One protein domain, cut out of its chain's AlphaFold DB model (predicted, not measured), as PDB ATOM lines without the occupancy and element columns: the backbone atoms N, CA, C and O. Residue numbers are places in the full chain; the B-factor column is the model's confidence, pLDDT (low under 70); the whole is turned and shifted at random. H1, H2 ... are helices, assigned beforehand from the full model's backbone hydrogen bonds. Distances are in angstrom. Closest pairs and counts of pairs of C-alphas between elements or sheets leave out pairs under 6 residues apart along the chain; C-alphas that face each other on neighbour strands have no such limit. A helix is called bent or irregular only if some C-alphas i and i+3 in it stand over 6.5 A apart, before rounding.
ATOM      1  N   LEU A   2     199.818 143.528 242.811       57.22
ATOM      2  CA  LEU A   2     199.956 143.613 244.275       57.22
ATOM      3  C   LEU A   2     199.013 144.659 244.893       57.22
ATOM      4  O   LEU A   2     198.351 144.368 245.876       57.22
ATOM      5  N   THR A   3     198.857 145.808 244.235       55.31
ATOM      6  CA  THR A   3     197.968 146.904 244.663       55.31
ATOM      7  C   THR A   3     196.493 146.503 244.755       55.31
ATOM      8  O   THR A   3     195.791 146.922 245.666       55.31
ATOM      9  N   VAL A   4     196.016 145.644 243.845       56.94
ATOM     10  CA  VAL A   4     194.644 145.105 243.885       56.94
ATOM     11  C   VAL A   4     194.478 144.159 245.072       56.94
ATOM     12  O   VAL A   4     193.468 144.223 245.761       56.94
ATOM     13  N   ARG A   5     195.486 143.323 245.351       56.72
ATOM     14  CA  ARG A   5     195.480 142.427 246.514       56.72
ATOM     15  C   ARG A   5     195.472 143.204 247.833       56.72
ATOM     16  O   ARG A   5     194.820 142.773 248.772       56.72
ATOM     17  N   GLU A   6     196.161 144.340 247.893       58.09
ATOM     18  CA  GLU A   6     196.187 145.213 249.075       58.09
ATOM     19  C   GLU A   6     194.888 146.000 249.277       58.09
ATOM     20  O   GLU A   6     194.489 146.233 250.415       58.09
ATOM     21  N   ALA A   7     194.197 146.363 248.193       64.69
ATOM     22  CA  ALA A   7     192.900 147.036 248.253       64.69
ATOM     23  C   ALA A   7     191.733 146.092 248.606       64.69
ATOM     24  O   ALA A   7     190.654 146.557 248.974       64.69
ATOM     25  N   ILE A   8     191.920 144.772 248.485       61.66
ATOM     26  CA  ILE A   8     190.887 143.787 248.818       61.66
ATOM     27  C   ILE A   8     190.887 143.554 250.337       61.66
ATOM     28  O   ILE A   8     191.910 143.154 250.898       61.66
ATOM     29  N   PRO A   9     189.745 143.751 251.025       64.69
ATOM     30  CA  PRO A   9     189.638 143.475 252.452       64.69
ATOM     31  C   PRO A   9     190.053 142.031 252.754       64.69
ATOM     32  O   PRO A   9     189.515 141.101 252.153       64.69
ATOM     33  N   LYS A  10     190.958 141.836 253.722       63.19
ATOM     34  CA  LYS A  10     191.535 140.524 254.097       63.19
ATOM     35  C   LYS A  10     190.505 139.443 254.459       63.19
ATOM     36  O   LYS A  10     190.840 138.270 254.472       63.19
ATOM     37  N   VAL A  11     189.266 139.845 254.752       61.72
ATOM     38  CA  VAL A  11     188.124 138.964 255.060       61.72
ATOM     39  C   VAL A  11     187.601 138.238 253.812       61.72
ATOM     40  O   VAL A  11     186.858 137.269 253.919       61.72
ATOM     41  N   ARG A  12     187.944 138.703 252.608       60.03
ATOM     42  CA  ARG A  12     187.520 138.070 251.358       60.03
ATOM     43  C   ARG A  12     188.531 137.004 250.943       60.03
ATOM     44  O   ARG A  12     189.715 137.299 250.838       60.03
ATOM     45  N   GLU A  13     188.041 135.825 250.573       58.19
ATOM     46  CA  GLU A  13     188.818 134.711 249.986       58.19
ATOM     47  C   GLU A  13     189.736 135.154 248.825       58.19
ATOM     48  O   GLU A  13     190.849 134.661 248.639       58.19
ATOM     49  N   LEU A  14     189.308 136.175 248.076       59.53
ATOM     50  CA  LEU A  14     190.071 136.807 246.995       59.53
ATOM     51  C   LEU A  14     191.379 137.485 247.443       59.53
ATOM     52  O   LEU A  14     192.227 137.742 246.597       59.53
ATOM     53  N   ALA A  15     191.573 137.769 248.734       57.12
ATOM     54  CA  ALA A  15     192.813 138.348 249.251       57.12
ATOM     55  C   ALA A  15     193.987 137.348 249.231       57.12
ATOM     56  O   ALA A  15     195.142 137.759 249.095       57.12
ATOM     57  N   ALA A  16     193.694 136.046 249.338       56.84
ATOM     58  CA  ALA A  16     194.683 134.966 249.337       56.84
ATOM     59  C   ALA A  16     194.766 134.212 247.995       56.84
ATOM     60  O   ALA A  16     195.740 133.501 247.752       56.84
ATOM     61  N   ALA A  17     193.773 134.371 247.115       59.47
ATOM     62  CA  ALA A  17     193.701 133.661 245.843       59.47
ATOM     63  C   ALA A  17     194.736 134.152 244.809       59.47
ATOM     64  O   ALA A  17     195.045 135.343 244.703       59.47
ATOM     65  N   GLU A  18     195.243 133.234 243.982       63.09
ATOM     66  CA  GLU A  18     196.100 133.592 242.854       63.09
ATOM     67  C   GLU A  18     195.313 134.338 241.770       63.09
ATOM     68  O   GLU A  18     194.444 133.798 241.086       63.09
ATOM     69  N   PHE A  19     195.687 135.596 241.536       65.50
ATOM     70  CA  PHE A  19     195.091 136.440 240.498       65.50
ATOM     71  C   PHE A  19     195.502 136.049 239.071       65.50
ATOM     72  O   PHE A  19     195.091 136.718 238.125       65.50
ATOM     73  N   ALA A  20     196.319 135.010 238.875       65.31
ATOM     74  CA  ALA A  20     196.833 134.633 237.557       65.31
ATOM     75  C   ALA A  20     195.699 134.281 236.575       65.31
ATOM     76  O   ALA A  20     195.668 134.770 235.441       65.31
ATOM     77  N   THR A  21     194.708 133.518 237.036       66.00
ATOM     78  CA  THR A  21     193.511 133.151 236.264       66.00
ATOM     79  C   THR A  21     192.591 134.348 236.029       66.00
ATOM     80  O   THR A  21     192.086 134.543 234.922       66.00
ATOM     81  N   LEU A  22     192.408 135.198 237.043       71.88
ATOM     82  CA  LEU A  22     191.647 136.446 236.941       71.88
ATOM     83  C   LEU A  22     192.265 137.402 235.915       71.88
ATOM     84  O   LEU A  22     191.569 137.880 235.022       71.88
ATOM     85  N   ARG A  23     193.583 137.608 235.974       74.56
ATOM     86  CA  ARG A  23     194.337 138.461 235.049       74.56
ATOM     87  C   ARG A  23     194.211 137.975 233.613       74.56
ATOM     88  O   ARG A  23     193.947 138.780 232.728       74.56
ATOM     89  N   LEU A  24     194.374 136.672 233.379       80.00
ATOM     90  CA  LEU A  24     194.263 136.104 232.038       80.00
ATOM     91  C   LEU A  24     192.849 136.282 231.467       80.00
ATOM     92  O   LEU A  24     192.696 136.629 230.297       80.00
ATOM     93  N   ARG A  25     191.813 136.088 232.291       77.44
ATOM     94  CA  ARG A  25     190.413 136.290 231.883       77.44
ATOM     95  C   ARG A  25     190.098 137.756 231.593       77.44
ATOM     96  O   ARG A  25     189.486 138.039 230.569       77.44
ATOM     97  N   LEU A  26     190.565 138.683 232.430       79.44
ATOM     98  CA  LEU A  26     190.405 140.121 232.197       79.44
ATOM     99  C   LEU A  26     191.154 140.589 230.948       79.44
ATOM    100  O   LEU A  26     190.617 141.387 230.188       79.44
ATOM    101  N   LEU A  27     192.353 140.060 230.689       84.38
ATOM    102  CA  LEU A  27     193.109 140.396 229.484       84.38
ATOM    103  C   LEU A  27     192.394 139.912 228.217       84.38
ATOM    104  O   LEU A  27     192.289 140.660 227.251       84.38
ATOM    105  N   LYS A  28     191.840 138.693 228.238       84.31
ATOM    106  CA  LYS A  28     191.007 138.179 227.139       84.31
ATOM    107  C   LYS A  28     189.759 139.033 226.926       84.31
ATOM    108  O   LYS A  28     189.408 139.319 225.786       84.31
ATOM    109  N   LEU A  29     189.114 139.458 228.014       81.81
ATOM    110  CA  LEU A  29     187.967 140.357 227.943       81.81
ATOM    111  C   LEU A  29     188.353 141.692 227.299       81.81
ATOM    112  O   LEU A  29     187.692 142.118 226.361       81.81
ATOM    113  N   ALA A  30     189.429 142.323 227.771       80.69
ATOM    114  CA  ALA A  30     189.908 143.602 227.258       80.69
ATOM    115  C   ALA A  30     190.278 143.514 225.773       80.69
ATOM    116  O   ALA A  30     189.845 144.353 224.987       80.69
ATOM    117  N   ALA A  31     190.997 142.462 225.371       87.06
ATOM    118  CA  ALA A  31     191.304 142.207 223.967       87.06
ATOM    119  C   ALA A  31     190.022 142.096 223.134       87.06
ATOM    120  O   ALA A  31     189.917 142.722 222.084       87.06
ATOM    121  N   ARG A  32     189.006 141.384 223.641       82.38
ATOM    122  CA  ARG A  32     187.722 141.270 222.950       82.38
ATOM    123  C   ARG A  32     186.981 142.603 222.865       82.38
ATOM    124  O   ARG A  32     186.375 142.875 221.833       82.38
ATOM    125  N   VAL A  33     187.016 143.435 223.910       82.69
ATOM    126  CA  VAL A  33     186.410 144.783 223.895       82.69
ATOM    127  C   VAL A  33     187.027 145.618 222.776       82.69
ATOM    128  O   VAL A  33     186.292 146.198 221.980       82.69
ATOM    129  N   VAL A  34     188.359 145.631 222.697       83.75
ATOM    130  CA  VAL A  34     189.107 146.385 221.681       83.75
ATOM    131  C   VAL A  34     188.831 145.842 220.279       83.75
ATOM    132  O   VAL A  34     188.564 146.616 219.369       83.75
ATOM    133  N   GLU A  35     188.843 144.520 220.112       85.88
ATOM    134  CA  GLU A  35     188.629 143.860 218.821       85.88
ATOM    135  C   GLU A  35     187.208 144.077 218.286       85.88
ATOM    136  O   GLU A  35     187.018 144.354 217.105       85.88
ATOM    137  N   THR A  36     186.195 143.940 219.144       79.94
ATOM    138  CA  THR A  36     184.804 143.911 218.674       79.94
ATOM    139  C   THR A  36     184.192 145.310 218.555       79.94
ATOM    140  O   THR A  36     183.130 145.425 217.946       79.94
ATOM    141  N   SER A  37     184.798 146.352 219.157       67.19
ATOM    142  CA  SER A  37     184.289 147.744 219.230       67.19
ATOM    143  C   SER A  37     182.775 147.846 219.503       67.19
ATOM    144  O   SER A  37     182.066 148.739 219.044       67.19
ATOM    145  N   SER A  38     182.228 146.857 220.207       65.94
ATOM    146  CA  SER A  38     180.792 146.662 220.379       65.94
ATOM    147  C   SER A  38     180.512 145.954 221.697       65.94
ATOM    148  O   SER A  38     181.395 145.391 222.349       65.94
ATOM    149  N   ARG A  39     179.256 146.044 222.134       75.31
ATOM    150  CA  ARG A  39     178.788 145.560 223.434       75.31
ATOM    151  C   ARG A  39     179.048 144.056 223.598       75.31
ATOM    152  O   ARG A  39     178.462 143.243 222.890       75.31
ATOM    153  N   ILE A  40     179.842 143.688 224.603       80.44
ATOM    154  CA  ILE A  40     180.094 142.287 224.976       80.44
ATOM    155  C   ILE A  40     179.098 141.846 226.047       80.44
ATOM    156  O   ILE A  40     178.812 142.582 226.990       80.44
ATOM    157  N   ARG A  41     178.573 140.627 225.906       82.38
ATOM    158  CA  ARG A  41     177.726 139.970 226.909       82.38
ATOM    159  C   ARG A  41     178.524 138.847 227.560       82.38
ATOM    160  O   ARG A  41     179.097 138.021 226.856       82.38
ATOM    161  N   LEU A  42     178.551 138.824 228.888       81.38
ATOM    162  CA  LEU A  42     179.235 137.794 229.669       81.38
ATOM    163  C   LEU A  42     178.210 136.905 230.364       81.38
ATOM    164  O   LEU A  42     177.328 137.406 231.058       81.38
ATOM    165  N   ALA A  43     178.343 135.594 230.178       83.38
ATOM    166  CA  ALA A  43     177.587 134.586 230.908       83.38
ATOM    167  C   ALA A  43     178.515 133.919 231.928       83.38
ATOM    168  O   ALA A  43     179.604 133.463 231.577       83.38
ATOM    169  N   PHE A  44     178.084 133.872 233.185       77.19
ATOM    170  CA  PHE A  44     178.812 133.211 234.264       77.19
ATOM    171  C   PHE A  44     178.108 131.906 234.628       77.19
ATOM    172  O   PHE A  44     176.879 131.854 234.662       77.19
ATOM    173  N   ALA A  45     178.882 130.864 234.925       77.00
ATOM    174  CA  ALA A  45     178.339 129.650 235.523       77.00
ATOM    175  C   ALA A  45     177.812 129.946 236.940       77.00
ATOM    176  O   ALA A  45     178.330 130.832 237.620       77.00
ATOM    177  N   ALA A  46     176.816 129.184 237.405       70.62
ATOM    178  CA  ALA A  46     176.168 129.410 238.703       70.62
ATOM    179  C   ALA A  46     177.142 129.381 239.901       70.62
ATOM    180  O   ALA A  46     176.910 130.059 240.895       70.62
ATOM    181  N   ALA A  47     178.248 128.642 239.783       73.94
ATOM    182  CA  ALA A  47     179.280 128.511 240.810       73.94
ATOM    183  C   ALA A  47     180.540 129.361 240.538       73.94
ATOM    184  O   ALA A  47     181.599 129.052 241.070       73.94
ATOM    185  N   CYS A  48     180.475 130.385 239.678       66.69
ATOM    186  CA  CYS A  48     181.648 131.193 239.321       66.69
ATOM    187  C   CYS A  48     181.946 132.241 240.415       66.69
ATOM    188  O   CYS A  48     181.200 133.221 240.517       66.69
ATOM    189  N   PRO A  49     183.026 132.102 241.211       69.88
ATOM    190  CA  PRO A  49     183.307 133.019 242.319       69.88
ATOM    191  C   PRO A  49     183.703 134.426 241.848       69.88
ATOM    192  O   PRO A  49     183.548 135.397 242.582       69.88
ATOM    193  N   GLU A  50     184.187 134.572 240.612       71.50
ATOM    194  CA  GLU A  50     184.643 135.858 240.072       71.50
ATOM    195  C   GLU A  50     183.527 136.695 239.430       71.50
ATOM    196  O   GLU A  50     183.774 137.837 239.035       71.50
ATOM    197  N   ALA A  51     182.311 136.152 239.307       76.44
ATOM    198  CA  ALA A  51     181.196 136.826 238.638       76.44
ATOM    199  C   ALA A  51     180.856 138.174 239.290       76.44
ATOM    200  O   ALA A  51     180.588 139.150 238.591       76.44
ATOM    201  N   ASP A  52     180.905 138.237 240.621       76.38
ATOM    202  CA  ASP A  52     180.633 139.453 241.390       76.38
ATOM    203  C   ASP A  52     181.692 140.540 241.127       76.38
ATOM    204  O   ASP A  52     181.368 141.686 240.818       76.38
ATOM    205  N   LEU A  53     182.972 140.148 241.103       76.06
ATOM    206  CA  LEU A  53     184.086 141.053 240.812       76.06
ATOM    207  C   LEU A  53     183.999 141.626 239.393       76.06
ATOM    208  O   LEU A  53     184.191 142.825 239.195       76.06
ATOM    209  N   ILE A  54     183.680 140.788 238.401       77.75
ATOM    210  CA  ILE A  54     183.558 141.233 237.006       77.75
ATOM    211  C   ILE A  54     182.298 142.094 236.810       77.75
ATOM    212  O   ILE A  54     182.323 143.013 235.994       77.75
ATOM    213  N   ARG A  55     181.220 141.868 237.574       80.50
ATOM    214  CA  ARG A  55     180.018 142.723 237.556       80.50
ATOM    215  C   ARG A  55     180.255 144.125 238.112       80.50
ATOM    216  O   ARG A  55     179.663 145.067 237.597       80.50
ATOM    217  N   CYS A  56     181.110 144.274 239.122       78.81
ATOM    218  CA  CYS A  56     181.456 145.581 239.695       78.81
ATOM    219  C   CYS A  56     182.433 146.384 238.818       78.81
ATOM    220  O   CYS A  56     182.527 147.606 238.925       78.81
ATOM    221  N   LEU A  57     183.147 145.701 237.923       78.69
ATOM    222  CA  LEU A  57     184.232 146.255 237.116       78.69
ATOM    223  C   LEU A  57     183.807 147.419 236.194       78.69
ATOM    224  O   LEU A  57     184.504 148.432 236.189       78.69
ATOM    225  N   PRO A  58     182.667 147.364 235.472       77.06
ATOM    226  CA  PRO A  58     182.183 148.493 234.679       77.06
ATOM    227  C   PRO A  58     181.887 149.734 235.522       77.06
ATOM    228  O   PRO A  58     182.156 150.835 235.066       77.06
ATOM    229  N   GLY A  59     181.368 149.571 236.745       78.50
ATOM    230  CA  GLY A  59     181.112 150.694 237.652       78.50
ATOM    231  C   GLY A  59     182.400 151.336 238.171       78.50
ATOM    232  O   GLY A  59     182.464 152.551 238.306       78.50
ATOM    233  N   ALA A  60     183.440 150.532 238.404       75.62
ATOM    234  CA  ALA A  60     184.750 151.020 238.835       75.62
ATOM    235  C   ALA A  60     185.572 151.665 237.703       75.62
ATOM    236  O   ALA A  60     186.410 152.521 237.968       75.62
ATOM    237  N   LEU A  61     185.364 151.232 236.454       72.31
ATOM    238  CA  LEU A  61     186.033 151.774 235.265       72.31
ATOM    239  C   LEU A  61     185.214 152.841 234.537       72.31
ATOM    240  O   LEU A  61     185.704 153.404 233.555       72.31
ATOM    241  N   LEU A  62     183.973 153.094 234.964       76.56
ATOM    242  CA  LEU A  62     183.199 154.205 234.433       76.56
ATOM    243  C   LEU A  62     184.039 155.471 234.640       76.56
ATOM    244  O   LEU A  62     184.591 155.641 235.732       76.56
TER     245      LEU A  62
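Overview. This is residues 2 to 62 of the 66 residues of a protein of Bradyrhizobium diazoefficiens (UniProt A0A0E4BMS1). One long helix, H2, makes most of the longest axis of a loose, open arrangement, with a short helix, H1, off beyond one end of it and a second shorter helix, H3, near it without touching. From the other end of H2 the chain folds back through a long loop, residues 37 to 50, to reach H3; residues 33 to 39, of which 33 to 36 belong to H2, stick out. The printed part has 61 residues with three named helices, H1, H2 and H3 in that order, and no named strand, and its class is all helix. The whole is only just loose, close to compact, with a radius of gyration of the C-alphas of 12.7 A and spans of 36 by 27 by 21 A.

Arrangement. H1, residues 2 to 7, is apart from H2, residues 20 to 36. H1 is also apart from H3, residues 51 to 61. H2 and H3 are near each other, with 5 pairs of C-alphas within 10 A, the closest 8.4 A apart. In H1 and H2 every O i to N i+4 pair is within hydrogen-bond range; in H3, 5 of 7 are.

Along the chain. H1 begins at C-alpha 2 at (199.956, 143.613, 244.275). H2 measures 24.2 A from C-alpha 20 at (196.833, 134.633, 237.557) to C-alpha 36. H3 measures 16.1 A and ends at C-alpha 61 at (186.033, 151.774, 235.265). H3 is irregular, but only just: C-alphas 55 and 58 are 6.8 A apart.

Size, cuts and confidence. The two C-alphas farthest apart, those of Val 11 and Ser 37, are 37.1 A apart. The printed part has no cut. The links H1 to H2, 12 residues, and H2 to H3, 14 residues, are long. The mean pLDDT of the printed part is 72.0, and residues 2 to 21, 37 to 38 and 48 to 49 are under 70.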